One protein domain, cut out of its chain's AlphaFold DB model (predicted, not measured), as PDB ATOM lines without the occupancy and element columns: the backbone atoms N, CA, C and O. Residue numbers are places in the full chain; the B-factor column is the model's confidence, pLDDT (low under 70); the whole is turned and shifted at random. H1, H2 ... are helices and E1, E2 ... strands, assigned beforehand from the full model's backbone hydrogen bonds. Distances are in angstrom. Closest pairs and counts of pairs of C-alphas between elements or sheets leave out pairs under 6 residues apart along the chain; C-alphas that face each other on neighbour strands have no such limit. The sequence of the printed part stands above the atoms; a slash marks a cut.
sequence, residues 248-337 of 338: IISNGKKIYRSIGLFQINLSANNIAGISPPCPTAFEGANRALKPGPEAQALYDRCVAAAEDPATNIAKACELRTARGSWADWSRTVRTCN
ATOM      1  N   ILE A 248      23.619  18.903  49.340       76.88
ATOM      2  CA  ILE A 248      23.628  17.481  48.997       76.88
ATOM      3  C   ILE A 248      24.732  17.218  47.979       76.88
ATOM      4  O   ILE A 248      25.095  18.097  47.196       76.88
ATOM      5  N   ILE A 249      25.264  15.999  47.983       76.69
ATOM      6  CA  ILE A 249      26.197  15.555  46.949       76.69
ATOM      7  C   ILE A 249      25.383  14.966  45.803       76.69
ATOM      8  O   ILE A 249      24.639  14.009  45.995       76.69
ATOM      9  N   SER A 250      25.530  15.542  44.616       72.31
ATOM     10  CA  SER A 250      24.938  15.046  43.376       72.31
ATOM     11  C   SER A 250      26.023  15.017  42.315       72.31
ATOM     12  O   SER A 250      26.684  16.029  42.090       72.31
ATOM     13  N   ASN A 251      26.241  13.863  41.683       70.06
ATOM     14  CA  ASN A 251      27.275  13.680  40.654       70.06
ATOM     15  C   ASN A 251      28.678  14.148  41.107       70.06
ATOM     16  O   ASN A 251      29.410  14.778  40.353       70.06
ATOM     17  N   GLY A 252      29.031  13.910  42.378       71.00
ATOM     18  CA  GLY A 252      30.314  14.334  42.960       71.00
ATOM     19  C   GLY A 252      30.436  15.835  43.277       71.00
ATOM     20  O   GLY A 252      31.455  16.254  43.822       71.00
ATOM     21  N   LYS A 253      29.406  16.648  43.002       73.12
ATOM     22  CA  LYS A 253      29.371  18.095  43.271       73.12
ATOM     23  C   LYS A 253      28.391  18.426  44.399       73.12
ATOM     24  O   LYS A 253      27.332  17.814  44.528       73.12
ATOM     25  N   LYS A 254      28.737  19.425  45.218       79.38
ATOM     26  CA  LYS A 254      27.816  20.000  46.212       79.38
ATOM     27  C   LYS A 254      26.766  20.854  45.503       79.38
ATOM     28  O   LYS A 254      27.121  21.826  44.836       79.38
ATOM     29  N   ILE A 255      25.494  20.525  45.696       83.38
ATOM     30  CA  ILE A 255      24.351  21.320  45.236       83.38
ATOM     31  C   ILE A 255      23.446  21.673  46.415       83.38
ATOM     32  O   ILE A 255      23.447  20.995  47.439       83.38
ATOM     33  N   TYR A 256      22.657  22.727  46.266       83.56
ATOM     34  CA  TYR A 256      21.797  23.285  47.298       83.56
ATOM     35  C   TYR A 256      20.375  23.387  46.752       83.56
ATOM     36  O   TYR A 256      20.157  23.952  45.685       83.56
ATOM     37  N   ARG A 257      19.399  22.833  47.475       84.19
ATOM     38  CA  ARG A 257      17.992  22.865  47.037       84.19
ATOM     39  C   ARG A 257      17.251  24.105  47.516       84.19
ATOM     40  O   ARG A 257      16.381  24.580  46.803       84.19
ATOM     41  N   SER A 258      17.602  24.612  48.694       84.38
ATOM     42  CA  SER A 258      17.008  25.808  49.294       84.38
ATOM     43  C   SER A 258      17.967  26.984  49.176       84.38
ATOM     44  O   SER A 258      19.103  26.888  49.646       84.38
ATOM     45  N   ILE A 259      17.524  28.066  48.534       79.88
ATOM     46  CA  ILE A 259      18.366  29.216  48.180       79.88
ATOM     47  C   ILE A 259      17.726  30.529  48.648       79.88
ATOM     48  O   ILE A 259      16.502  30.681  48.675       79.88
ATOM     49  N   GLY A 260      18.582  31.482  49.002       68.19
ATOM     50  CA  GLY A 260      18.229  32.861  49.307       68.19
ATOM     51  C   GLY A 260      17.603  33.059  50.685       68.19
ATOM     52  O   GLY A 260      17.625  32.174  51.547       68.19
ATOM     53  N   LEU A 261      17.063  34.262  50.885       64.50
ATOM     54  CA  LEU A 261      16.562  34.766  52.165       64.50
ATOM     55  C   LEU A 261      15.462  33.877  52.765       64.50
ATOM     56  O   LEU A 261      15.529  33.521  53.938       64.50
ATOM     57  N   PHE A 262      14.504  33.466  51.940       70.50
ATOM     58  CA  PHE A 262      13.383  32.604  52.306       70.50
ATOM     59  C   PHE A 262      13.650  31.125  52.030       70.50
ATOM     60  O   PHE A 262      12.723  30.321  52.084       70.50
ATOM     61  N   GLN A 263      14.895  30.729  51.742       77.69
ATOM     62  CA  GLN A 263      15.257  29.319  51.552       77.69
ATOM     63  C   GLN A 263      14.358  28.598  50.526       77.69
ATOM     64  O   GLN A 263      13.975  27.438  50.710       77.69
ATOM     65  N   ILE A 264      14.032  29.288  49.429       82.69
ATOM     66  CA  ILE A 264      13.118  28.811  48.390       82.69
ATOM     67  C   ILE A 264      13.653  27.515  47.786       82.69
ATOM     68  O   ILE A 264      14.796  27.448  47.329       82.69
ATOM     69  N   ASN A 265      12.816  26.475  47.786       88.31
ATOM     70  CA  ASN A 265      13.185  25.161  47.271       88.31
ATOM     71  C   ASN A 265      13.092  25.115  45.734       88.31
ATOM     72  O   ASN A 265      11.992  24.992  45.191       88.31
ATOM     73  N   LEU A 266      14.235  25.141  45.047       90.44
ATOM     74  CA  LEU A 266      14.348  25.124  43.581       90.44
ATOM     75  C   LEU A 266      13.848  23.832  42.932       90.44
ATOM     76  O   LEU A 266      13.431  23.828  41.779       90.44
ATOM     77  N   SER A 267      13.885  22.725  43.672       89.81
ATOM     78  CA  SER A 267      13.427  21.430  43.167       89.81
ATOM     79  C   SER A 267      11.908  21.266  43.227       89.81
ATOM     80  O   SER A 267      11.378  20.284  42.715       89.81
ATOM     81  N   ALA A 268      11.207  22.184  43.896       88.62
ATOM     82  CA  ALA A 268       9.755  22.166  44.055       88.62
ATOM     83  C   ALA A 268       9.077  23.378  43.410       88.62
ATOM     84  O   ALA A 268       7.930  23.280  42.992       88.62
ATOM     85  N   ASN A 269       9.785  24.503  43.323       88.69
ATOM     86  CA  ASN A 269       9.208  25.782  42.963       88.69
ATOM     87  C   ASN A 269       9.903  26.358  41.737       88.69
ATOM     88  O   ASN A 269      11.131  26.432  41.685       88.69
ATOM     89  N   ASN A 270       9.109  26.800  40.765       89.94
ATOM     90  CA  ASN A 270       9.641  27.553  39.641       89.94
ATOM     91  C   ASN A 270       9.945  29.001  40.039       89.94
ATOM     92  O   ASN A 270       9.193  29.588  40.816       89.94
ATOM     93  N   ILE A 271      10.995  29.573  39.459       82.75
ATOM     94  CA  ILE A 271      11.331  30.989  39.588       82.75
ATOM     95  C   ILE A 271      10.817  31.729  38.348       82.75
ATOM     96  O   ILE A 271      10.952  31.235  37.225       82.75
ATOM     97  N   ALA A 272      10.192  32.890  38.547       75.00
ATOM     98  CA  ALA A 272       9.658  33.692  37.451       75.00
ATOM     99  C   ALA A 272      10.775  34.105  36.475       75.00
ATOM    100  O   ALA A 272      11.894  34.401  36.885       75.00
ATOM    101  N   GLY A 273      10.476  34.098  35.174       74.50
ATOM    102  CA  GLY A 273      11.440  34.477  34.133       74.50
ATOM    103  C   GLY A 273      12.461  33.399  33.749       74.50
ATOM    104  O   GLY A 273      13.269  33.638  32.855       74.50
ATOM    105  N   ILE A 274      12.419  32.203  34.352       80.12
ATOM    106  CA  ILE A 274      13.296  31.085  33.974       80.12
ATOM    107  C   ILE A 274      12.539  30.028  33.170       80.12
ATOM    108  O   ILE A 274      11.501  29.517  33.596       80.12
ATOM    109  N   SER A 275      13.114  29.664  32.020       83.88
ATOM    110  CA  SER A 275      12.672  28.549  31.186       83.88
ATOM    111  C   SER A 275      13.869  27.694  30.724       83.88
ATOM    112  O   SER A 275      14.902  28.253  30.323       83.88
ATOM    113  N   PRO A 276      13.766  26.351  30.755       88.81
ATOM    114  CA  PRO A 276      12.673  25.556  31.339       88.81
ATOM    115  C   PRO A 276      12.583  25.705  32.877       88.81
ATOM    116  O   PRO A 276      13.519  26.217  33.486       88.81
ATOM    117  N   PRO A 277      11.471  25.305  33.529       92.44
ATOM    118  CA  PRO A 277      11.258  25.558  34.955       92.44
ATOM    119  C   PRO A 277      12.335  24.948  35.856       92.44
ATOM    120  O   PRO A 277      12.758  23.815  35.630       92.44
ATOM    121  N   CYS A 278      12.707  25.630  36.939       91.19
ATOM    122  CA  CYS A 278      13.769  25.180  37.853       91.19
ATOM    123  C   CYS A 278      13.643  23.735  38.376       91.19
ATOM    124  O   CYS A 278      14.661  23.037  38.413       91.19
ATOM    125  N   PRO A 279      12.437  23.218  38.691       94.19
ATOM    126  CA  PRO A 279      12.277  21.824  39.100       94.19
ATOM    127  C   PRO A 279      12.748  20.806  38.054       94.19
ATOM    128  O   PRO A 279      13.146  19.702  38.411       94.19
ATOM    129  N   THR A 280      12.754  21.170  36.767       93.62
ATOM    130  CA  THR A 280      13.149  20.266  35.675       93.62
ATOM    131  C   THR A 280      14.644  19.948  35.652       93.62
ATOM    132  O   THR A 280      15.020  18.946  35.039       93.62
ATOM    133  N   ALA A 281      15.474  20.731  36.354       90.81
ATOM    134  CA  ALA A 281      16.894  20.440  36.564       90.81
ATOM    135  C   ALA A 281      17.116  19.224  37.477       90.81
ATOM    136  O   ALA A 281      18.201  18.645  37.483       90.81
ATOM    137  N   PHE A 282      16.101  18.836  38.253       91.81
ATOM    138  CA  PHE A 282      16.199  17.787  39.256       91.81
ATOM    139  C   PHE A 282      15.464  16.513  38.817       91.81
ATOM    140  O   PHE A 282      14.503  16.559  38.048       91.81
ATOM    141  N   GLU A 283      15.906  15.363  39.318       88.50
ATOM    142  CA  GLU A 283      15.291  14.057  39.082       88.50
ATOM    143  C   GLU A 283      15.354  13.134  40.304       88.50
ATOM    144  O   GLU A 283      16.092  13.358  41.270       88.50
ATOM    145  N   GLY A 284      14.558  12.067  40.234       81.31
ATOM    146  CA  GLY A 284      14.510  11.009  41.235       81.31
ATOM    147  C   GLY A 284      13.850  11.417  42.555       81.31
ATOM    148  O   GLY A 284      13.576  12.587  42.830       81.31
ATOM    149  N   ALA A 285      13.619  10.421  43.412       74.19
ATOM    150  CA  ALA A 285      12.995  10.616  44.724       74.19
ATOM    151  C   ALA A 285      13.806  11.553  45.638       74.19
ATOM    152  O   ALA A 285      13.243  12.312  46.425       74.19
ATOM    153  N   ASN A 286      15.134  11.564  45.476       73.06
ATOM    154  CA  ASN A 286      16.042  12.408  46.254       73.06
ATOM    155  C   ASN A 286      16.162  13.842  45.713       73.06
ATOM    156  O   ASN A 286      16.887  14.651  46.302       73.06
ATOM    157  N   ARG A 287      15.472  14.164  44.606       83.75
ATOM    158  CA  ARG A 287      15.585  15.444  43.889       83.75
ATOM    159  C   ARG A 287      17.054  15.809  43.649       83.75
ATOM    160  O   ARG A 287      17.513  16.885  44.036       83.75
ATOM    161  N   ALA A 288      17.795  14.847  43.103       84.62
ATOM    162  CA  ALA A 288      19.186  15.011  42.702       84.62
ATOM    163  C   ALA A 288      19.250  15.845  41.417       84.62
ATOM    164  O   ALA A 288      18.264  15.925  40.691       84.62
ATOM    165  N   LEU A 289      20.383  16.482  41.131       89.69
ATOM    166  CA  LEU A 289      20.564  17.184  39.861       89.69
ATOM    167  C   LEU A 289      20.732  16.159  38.734       89.69
ATOM    168  O   LEU A 289      21.574  15.263  38.856       89.69
ATOM    169  N   LYS A 290      19.977  16.321  37.643       90.06
ATOM    170  CA  LYS A 290      20.094  15.470  36.453       90.06
ATOM    171  C   LYS A 290      21.533  15.473  35.919       90.06
ATOM    172  O   LYS A 290      22.190  16.518  35.950       90.06
ATOM    173  N   PRO A 291      22.047  14.337  35.424       85.50
ATOM    174  CA  PRO A 291      23.348  14.296  34.782       85.50
ATOM    175  C   PRO A 291      23.314  15.077  33.461       85.50
ATOM    176  O   PRO A 291      22.336  15.032  32.719       85.50
ATOM    177  N   GLY A 292      24.407  15.777  33.159       85.25
ATOM    178  CA  GLY A 292      24.591  16.490  31.897       85.25
ATOM    179  C   GLY A 292      24.760  18.009  32.047       85.25
ATOM    180  O   GLY A 292      24.364  18.601  33.056       85.25
ATOM    181  N   PRO A 293      25.372  18.660  31.043       86.06
ATOM    182  CA  PRO A 293      25.700  20.084  31.098       86.06
ATOM    183  C   PRO A 293      24.456  20.983  31.088       86.06
ATOM    184  O   PRO A 293      24.454  22.033  31.725       86.06
ATOM    185  N   GLU A 294      23.379  20.558  30.427       88.00
ATOM    186  CA  GLU A 294      22.136  21.331  30.311       88.00
ATOM    187  C   GLU A 294      21.429  21.500  31.661       88.00
ATOM    188  O   GLU A 294      21.018  22.603  32.026       88.00
ATOM    189  N   ALA A 295      21.342  20.419  32.441       89.00
ATOM    190  CA  ALA A 295      20.752  20.445  33.774       89.00
ATOM    191  C   ALA A 295      21.579  21.291  34.749       89.00
ATOM    192  O   ALA A 295      21.016  22.053  35.535       89.00
ATOM    193  N   GLN A 296      22.909  21.207  34.658       87.62
ATOM    194  CA  GLN A 296      23.816  22.037  35.447       87.62
ATOM    195  C   GLN A 296      23.650  23.525  35.109       87.62
ATOM    196  O   GLN A 296      23.479  24.333  36.019       87.62
ATOM    197  N   ALA A 297      23.615  23.883  33.823       86.94
ATOM    198  CA  ALA A 297      23.416  25.263  33.382       86.94
ATOM    199  C   ALA A 297      22.039  25.813  33.790       86.94
ATOM    200  O   ALA A 297      21.904  26.983  34.154       86.94
ATOM    201  N   LEU A 298      20.995  24.981  33.759       91.00
ATOM    202  CA  LEU A 298      19.681  25.358  34.267       91.00
ATOM    203  C   LEU A 298      19.701  25.591  35.782       91.00
ATOM    204  O   LEU A 298      19.194  26.609  36.247       91.00
ATOM    205  N   TYR A 299      20.311  24.682  36.540       90.25
ATOM    206  CA  TYR A 299      20.460  24.823  37.984       90.25
ATOM    207  C   TYR A 299      21.218  26.100  38.356       90.25
ATOM    208  O   TYR A 299      20.762  26.833  39.228       90.25
ATOM    209  N   ASP A 300      22.313  26.416  37.666       85.75
ATOM    210  CA  ASP A 300      23.113  27.608  37.958       85.75
ATOM    211  C   ASP A 300      22.319  28.904  37.698       85.75
ATOM    212  O   ASP A 300      22.354  29.818  38.524       85.75
ATOM    213  N   ARG A 301      21.501  28.957  36.632       87.44
ATOM    214  CA  ARG A 301      20.560  30.073  36.388       87.44
ATOM    215  C   ARG A 301      19.502  30.195  37.485       87.44
ATOM    216  O   ARG A 301      19.218  31.297  37.948       87.44
ATOM    217  N   CYS A 302      18.942  29.072  37.927       88.56
ATOM    218  CA  CYS A 302      17.957  29.036  39.008       88.56
ATOM    219  C   CYS A 302      18.533  29.474  40.351       88.56
ATOM    220  O   CYS A 302      17.865  30.178  41.104       88.56
ATOM    221  N   VAL A 303      19.772  29.086  40.650       85.25
ATOM    222  CA  VAL A 303      20.480  29.538  41.848       85.25
ATOM    223  C   VAL A 303      20.726  31.037  41.777       85.25
ATOM    224  O   VAL A 303      20.387  31.720  42.733       85.25
ATOM    225  N   ALA A 304      21.237  31.556  40.657       78.38
ATOM    226  CA  ALA A 304      21.490  32.987  40.501       78.38
ATOM    227  C   ALA A 304      20.214  33.824  40.695       78.38
ATOM    228  O   ALA A 304      20.221  34.794  41.446       78.38
ATOM    229  N   ALA A 305      19.094  33.406  40.098       73.69
ATOM    230  CA  ALA A 305      17.824  34.105  40.276       73.69
ATOM    231  C   ALA A 305      17.231  33.938  41.681       73.69
ATOM    232  O   ALA A 305      16.599  34.850  42.190       73.69
ATOM    233  N   ALA A 306      17.422  32.798  42.346       74.94
ATOM    234  CA  ALA A 306      16.952  32.637  43.721       74.94
ATOM    235  C   ALA A 306      17.869  33.302  44.760       74.94
ATOM    236  O   ALA A 306      17.436  33.508  45.895       74.94
ATOM    237  N   GLU A 307      19.117  33.617  44.409       69.94
ATOM    238  CA  GLU A 307      20.015  34.453  45.212       69.94
ATOM    239  C   GLU A 307      19.637  35.938  45.134       69.94
ATOM    240  O   GLU A 307      19.896  36.663  46.097       69.94
ATOM    241  N   ASP A 308      18.990  36.372  44.045       63.81
ATOM    242  CA  ASP A 308      18.439  37.720  43.925       63.81
ATOM    243  C   ASP A 308      17.332  37.957  44.979       63.81
ATOM    244  O   ASP A 308      16.328  37.232  45.008       63.81
ATOM    245  N   PRO A 309      17.478  38.960  45.864       56.72
ATOM    246  CA  PRO A 309      16.532  39.200  46.949       56.72
ATOM    247  C   PRO A 309      15.119  39.512  46.462       56.72
ATOM    248  O   PRO A 309      14.164  39.014  47.055       56.72
ATOM    249  N   ALA A 310      14.975  40.302  45.393       55.19
ATOM    250  CA  ALA A 310      13.669  40.704  44.877       55.19
ATOM    251  C   ALA A 310      12.891  39.486  44.362       55.19
ATOM    252  O   ALA A 310      11.737  39.267  44.735       55.19
ATOM    253  N   THR A 311      13.560  38.632  43.594       64.06
ATOM    254  CA  THR A 311      13.011  37.374  43.085       64.06
ATOM    255  C   THR A 311      12.693  36.390  44.215       64.06
ATOM    256  O   THR A 311      11.648  35.732  44.203       64.06
ATOM    257  N   ASN A 312      13.556  36.303  45.229       69.56
ATOM    258  CA  ASN A 312      13.358  35.425  46.380       69.56
ATOM    259  C   ASN A 312      12.154  35.852  47.242       69.56
ATOM    260  O   ASN A 312      11.340  35.007  47.616       69.56
ATOM    261  N   ILE A 313      12.011  37.159  47.500       63.53
ATOM    262  CA  ILE A 313      10.861  37.758  48.198       63.53
ATOM    263  C   ILE A 313       9.583  37.532  47.391       63.53
ATOM    264  O   ILE A 313       8.602  37.023  47.932       63.53
ATOM    265  N   ALA A 314       9.594  37.850  46.093       65.00
ATOM    266  CA  ALA A 314       8.434  37.678  45.225       65.00
ATOM    267  C   ALA A 314       7.942  36.225  45.234       65.00
ATOM    268  O   ALA A 314       6.743  35.972  45.377       65.00
ATOM    269  N   LYS A 315       8.869  35.260  45.178       75.69
ATOM    270  CA  LYS A 315       8.505  33.846  45.240       75.69
ATOM    271  C   LYS A 315       7.955  33.432  46.606       75.69
ATOM    272  O   LYS A 315       7.020  32.636  46.666       75.69
ATOM    273  N   ALA A 316       8.497  33.963  47.699       68.19
ATOM    274  CA  ALA A 316       7.961  33.709  49.034       68.19
ATOM    275  C   ALA A 316       6.524  34.237  49.180       68.19
ATOM    276  O   ALA A 316       5.651  33.521  49.674       68.19
ATOM    277  N   CYS A 317       6.257  35.450  48.684       64.31
ATOM    278  CA  CYS A 317       4.921  36.042  48.669       64.31
ATOM    279  C   CYS A 317       3.932  35.208  47.845       64.31
ATOM    280  O   CYS A 317       2.808  34.979  48.293       64.31
ATOM    281  N   GLU A 318       4.355  34.708  46.680       74.75
ATOM    282  CA  GLU A 318       3.550  33.810  45.844       74.75
ATOM    283  C   GLU A 318       3.157  32.540  46.614       74.75
ATOM    284  O   GLU A 318       1.979  32.193  46.678       74.75
ATOM    285  N   LEU A 319       4.125  31.880  47.261       73.31
ATOM    286  CA  LEU A 319       3.890  30.644  48.014       73.31
ATOM    287  C   LEU A 319       2.983  30.861  49.226       73.31
ATOM    288  O   LEU A 319       2.025  30.111  49.412       73.31
ATOM    289  N   ARG A 320       3.229  31.913  50.015       70.00
ATOM    290  CA  ARG A 320       2.386  32.261  51.168       70.00
ATOM    291  C   ARG A 320       0.956  32.558  50.735       70.00
ATOM    292  O   ARG A 320       0.019  32.102  51.383       70.00
ATOM    293  N   THR A 321       0.785  33.311  49.649       68.75
ATOM    294  CA  THR A 321      -0.542  33.688  49.143       68.75
ATOM    295  C   THR A 321      -1.287  32.471  48.610       68.75
ATOM    296  O   THR A 321      -2.444  32.269  48.962       68.75
ATOM    297  N   ALA A 322      -0.614  31.605  47.849       69.25
ATOM    298  CA  ALA A 322      -1.207  30.373  47.338       69.25
ATOM    299  C   ALA A 322      -1.611  29.394  48.457       69.25
ATOM    300  O   ALA A 322      -2.604  28.682  48.328       69.25
ATOM    301  N   ARG A 323      -0.848  29.346  49.556       68.12
ATOM    302  CA  ARG A 323      -1.093  28.455  50.705       68.12
ATOM    303  C   ARG A 323      -2.041  29.041  51.751       68.12
ATOM    304  O   ARG A 323      -2.475  28.303  52.633       68.12
ATOM    305  N   GLY A 324      -2.257  30.356  51.737       60.44
ATOM    306  CA  GLY A 324      -2.936  31.090  52.809       60.44
ATOM    307  C   GLY A 324      -2.270  30.957  54.189       60.44
ATOM    308  O   GLY A 324      -2.892  31.282  55.193       60.44
ATOM    309  N   SER A 325      -1.039  30.438  54.268       64.00
ATOM    310  CA  SER A 325      -0.359  30.089  55.524       64.00
ATOM    311  C   SER A 325       1.164  30.024  55.358       64.00
ATOM    312  O   SER A 325       1.684  29.931  54.245       64.00
ATOM    313  N   TRP A 326       1.889  30.022  56.482       61.69
ATOM    314  CA  TRP A 326       3.354  29.902  56.532       61.69
ATOM    315  C   TRP A 326       3.861  28.448  56.519       61.69
ATOM    316  O   TRP A 326       5.018  28.193  56.848       61.69
ATOM    317  N   ALA A 327       3.027  27.481  56.125       69.06
ATOM    318  CA  ALA A 327       3.312  26.048  56.247       69.06
ATOM    319  C   ALA A 327       4.608  25.585  55.543       69.06
ATOM    320  O   ALA A 327       5.246  24.635  55.997       69.06
ATOM    321  N   ASP A 328       5.037  26.267  54.472       70.38
ATOM    322  CA  ASP A 328       6.320  26.004  53.796       70.38
ATOM    323  C   ASP A 328       7.545  26.274  54.680       70.38
ATOM    324  O   ASP A 328       8.601  25.662  54.507       70.38
ATOM    325  N   TRP A 329       7.390  27.132  55.686       70.62
ATOM    326  CA  TRP A 329       8.424  27.507  56.636       70.62
ATOM    327  C   TRP A 329       8.085  26.954  58.023       70.62
ATOM    328  O   TRP A 329       7.827  27.678  58.975       70.62
ATOM    329  N   SER A 330       8.130  25.629  58.184       60.16
ATOM    330  CA  SER A 330       7.750  24.957  59.447       60.16
ATOM    331  C   SER A 330       8.510  25.426  60.699       60.16
ATOM    332  O   SER A 330       8.016  25.297  61.820       60.16
ATOM    333  N   ARG A 331       9.740  25.934  60.552       54.97
ATOM    334  CA  ARG A 331      10.470  26.551  61.671       54.97
ATOM    335  C   ARG A 331       9.864  27.910  62.025       54.97
ATOM    336  O   ARG A 331       9.713  28.186  63.203       54.97
ATOM    337  N   THR A 332       9.462  28.693  61.026       53.34
ATOM    338  CA  THR A 332       8.760  29.969  61.204       53.34
ATOM    339  C   THR A 332       7.459  29.798  61.952       53.34
ATOM    340  O   THR A 332       7.279  30.413  62.997       53.34
ATOM    341  N   VAL A 333       6.622  28.875  61.485       50.88
ATOM    342  CA  VAL A 333       5.356  28.512  62.133       50.88
ATOM    343  C   VAL A 333       5.572  28.189  63.615       50.88
ATOM    344  O   VAL A 333       4.922  28.762  64.480       50.88
ATOM    345  N   ARG A 334       6.559  27.337  63.931       48.91
ATOM    346  CA  ARG A 334       6.844  26.928  65.317       48.91
ATOM    347  C   ARG A 334       7.447  28.025  66.188       48.91
ATOM    348  O   ARG A 334       7.154  28.074  67.374       48.91
ATOM    349  N   THR A 335       8.339  28.844  65.642       47.38
ATOM    350  CA  THR A 335       9.091  29.836  66.421       47.38
ATOM    351  C   THR A 335       8.313  31.135  66.604       47.38
ATOM    352  O   THR A 335       8.412  31.736  67.667       47.38
ATOM    353  N   CYS A 336       7.534  31.551  65.605       47.72
ATOM    354  CA  CYS A 336       6.691  32.746  65.678       47.72
ATOM    355  C   CYS A 336       5.244  32.460  66.103       47.72
ATOM    356  O   CYS A 336       4.475  33.405  66.216       47.72
ATOM    357  N   ASN A 337       4.874  31.195  66.337       51.31
ATOM    358  CA  ASN A 337       3.514  30.790  66.709       51.31
ATOM    359  C   ASN A 337       2.443  31.311  65.722       51.31
ATOM    360  O   ASN A 337       1.491  31.982  66.125       51.31
TER     361      ASN A 337
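Overview. This is residues 248 to 337 of the 338 residues of an uncharacterized protein of Parcubacteria group bacterium Gr01-1014_29 (UniProt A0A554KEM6). A small hairpin of two strands, E1 and E2, and two long helices, H2 and H3, which follow each other in an L, stand round a long loop, residues 257 to 277, that passes through the middle of the domain. The short helix H1 packs on H2, and the last helix, H4, lies beyond H3 at one far end of the outline, touching no helix. The printed part has 90 residues, with two named strands and four named helices in the order E1, E2, H1, H2, H3, H4; the sheet has the order E1 - E2 and is antiparallel. The class is mostly helix, with 41 residues in named helices and 7 in named strands. The whole is compact, with a radius of gyration of the C-alphas of 13.5 A, yet elongated in outline, with spans of 42 by 25 by 18 A.

Along the chain. The sheet is made of E1, residues 248 to 250, 6.3 A from first to last C-alpha, and E2, residues 253 to 256, 10.0 A. E1 begins at C-alpha 248, at (23.628, 17.481, 48.997). H1 is residues 278 to 281, 5.8 A from first to last C-alpha. H2, residues 293 to 307, measures 20.9 A and begins at C-alpha 293, at (25.700, 20.084, 31.098). H3, residues 309 to 323, measures 21.0 A. H4, residues 330 to 336, measures 10.0 A and ends at C-alpha 336, at (6.691, 32.746, 65.678).

Arrangement. E1 and E2 form a hairpin, with an angle of 132 degrees between their N-to-C directions. The C-alphas of Ile 249 and Lys 254 face each other at 4.8 A. Across this pair N 248 and O 255 are 2.8 A apart and N 253 and O 250 are 2.9 A apart, both within hydrogen-bond range. E2 and H2 are near each other, with 6 pairs of C-alphas within 10 A but no pair within 8 A. E1 and H2 are apart. H1 touches H2, with 8 pairs of C-alphas within 8 A; the closest C-alphas are those of Ala 281 and Ala 295, 4.8 A apart. H2 and H3 touch only at the corner by their link, and only just, with 3 pairs of C-alphas within 8 A. Their closest C-alphas are those of Ala 306 and Asn 312, 5.3 A apart, and their lines are about perpendicular at 89 degrees. H2 touches H3 with residues 305 to 306 alone, and H3 touches H2 with residues 311 to 312 alone. H3 and H4 are apart, and so are H2 and H4. In H2, H3 and H4 every O i to N i+4 pair is within hydrogen-bond range; H1 is too short for such a pair, and its one O i to N i+3 pair is within range. Outside the named strands, residues 258 to 259 pair antiparallel with residues 264 to 265, and residues 282 to 283 with residues 288 to 289.

Size, cuts and confidence. The two C-alphas farthest apart in the domain are those of Pro 293 and Asn 337, 43.3 A. The printed part has no cut. The links from E2 to H1, 21 residues, and from H1 to H2, 11 residues, are long; those from E1 to E2 and from H2 to H3 are tight, and that from H3 to H4 is short, with 6 residues. The C-alphas of residues 257 to 277 lie 2 to 14 A from the mean of the C-alphas. The mean pLDDT of the printed part is 76.1, and 27 residues are under 70, namely 260 to 261, 307 to 314, 316 to 317, 321 to 327 and 330 to 337. H4 has a mean pLDDT of 52 and H1 of 92.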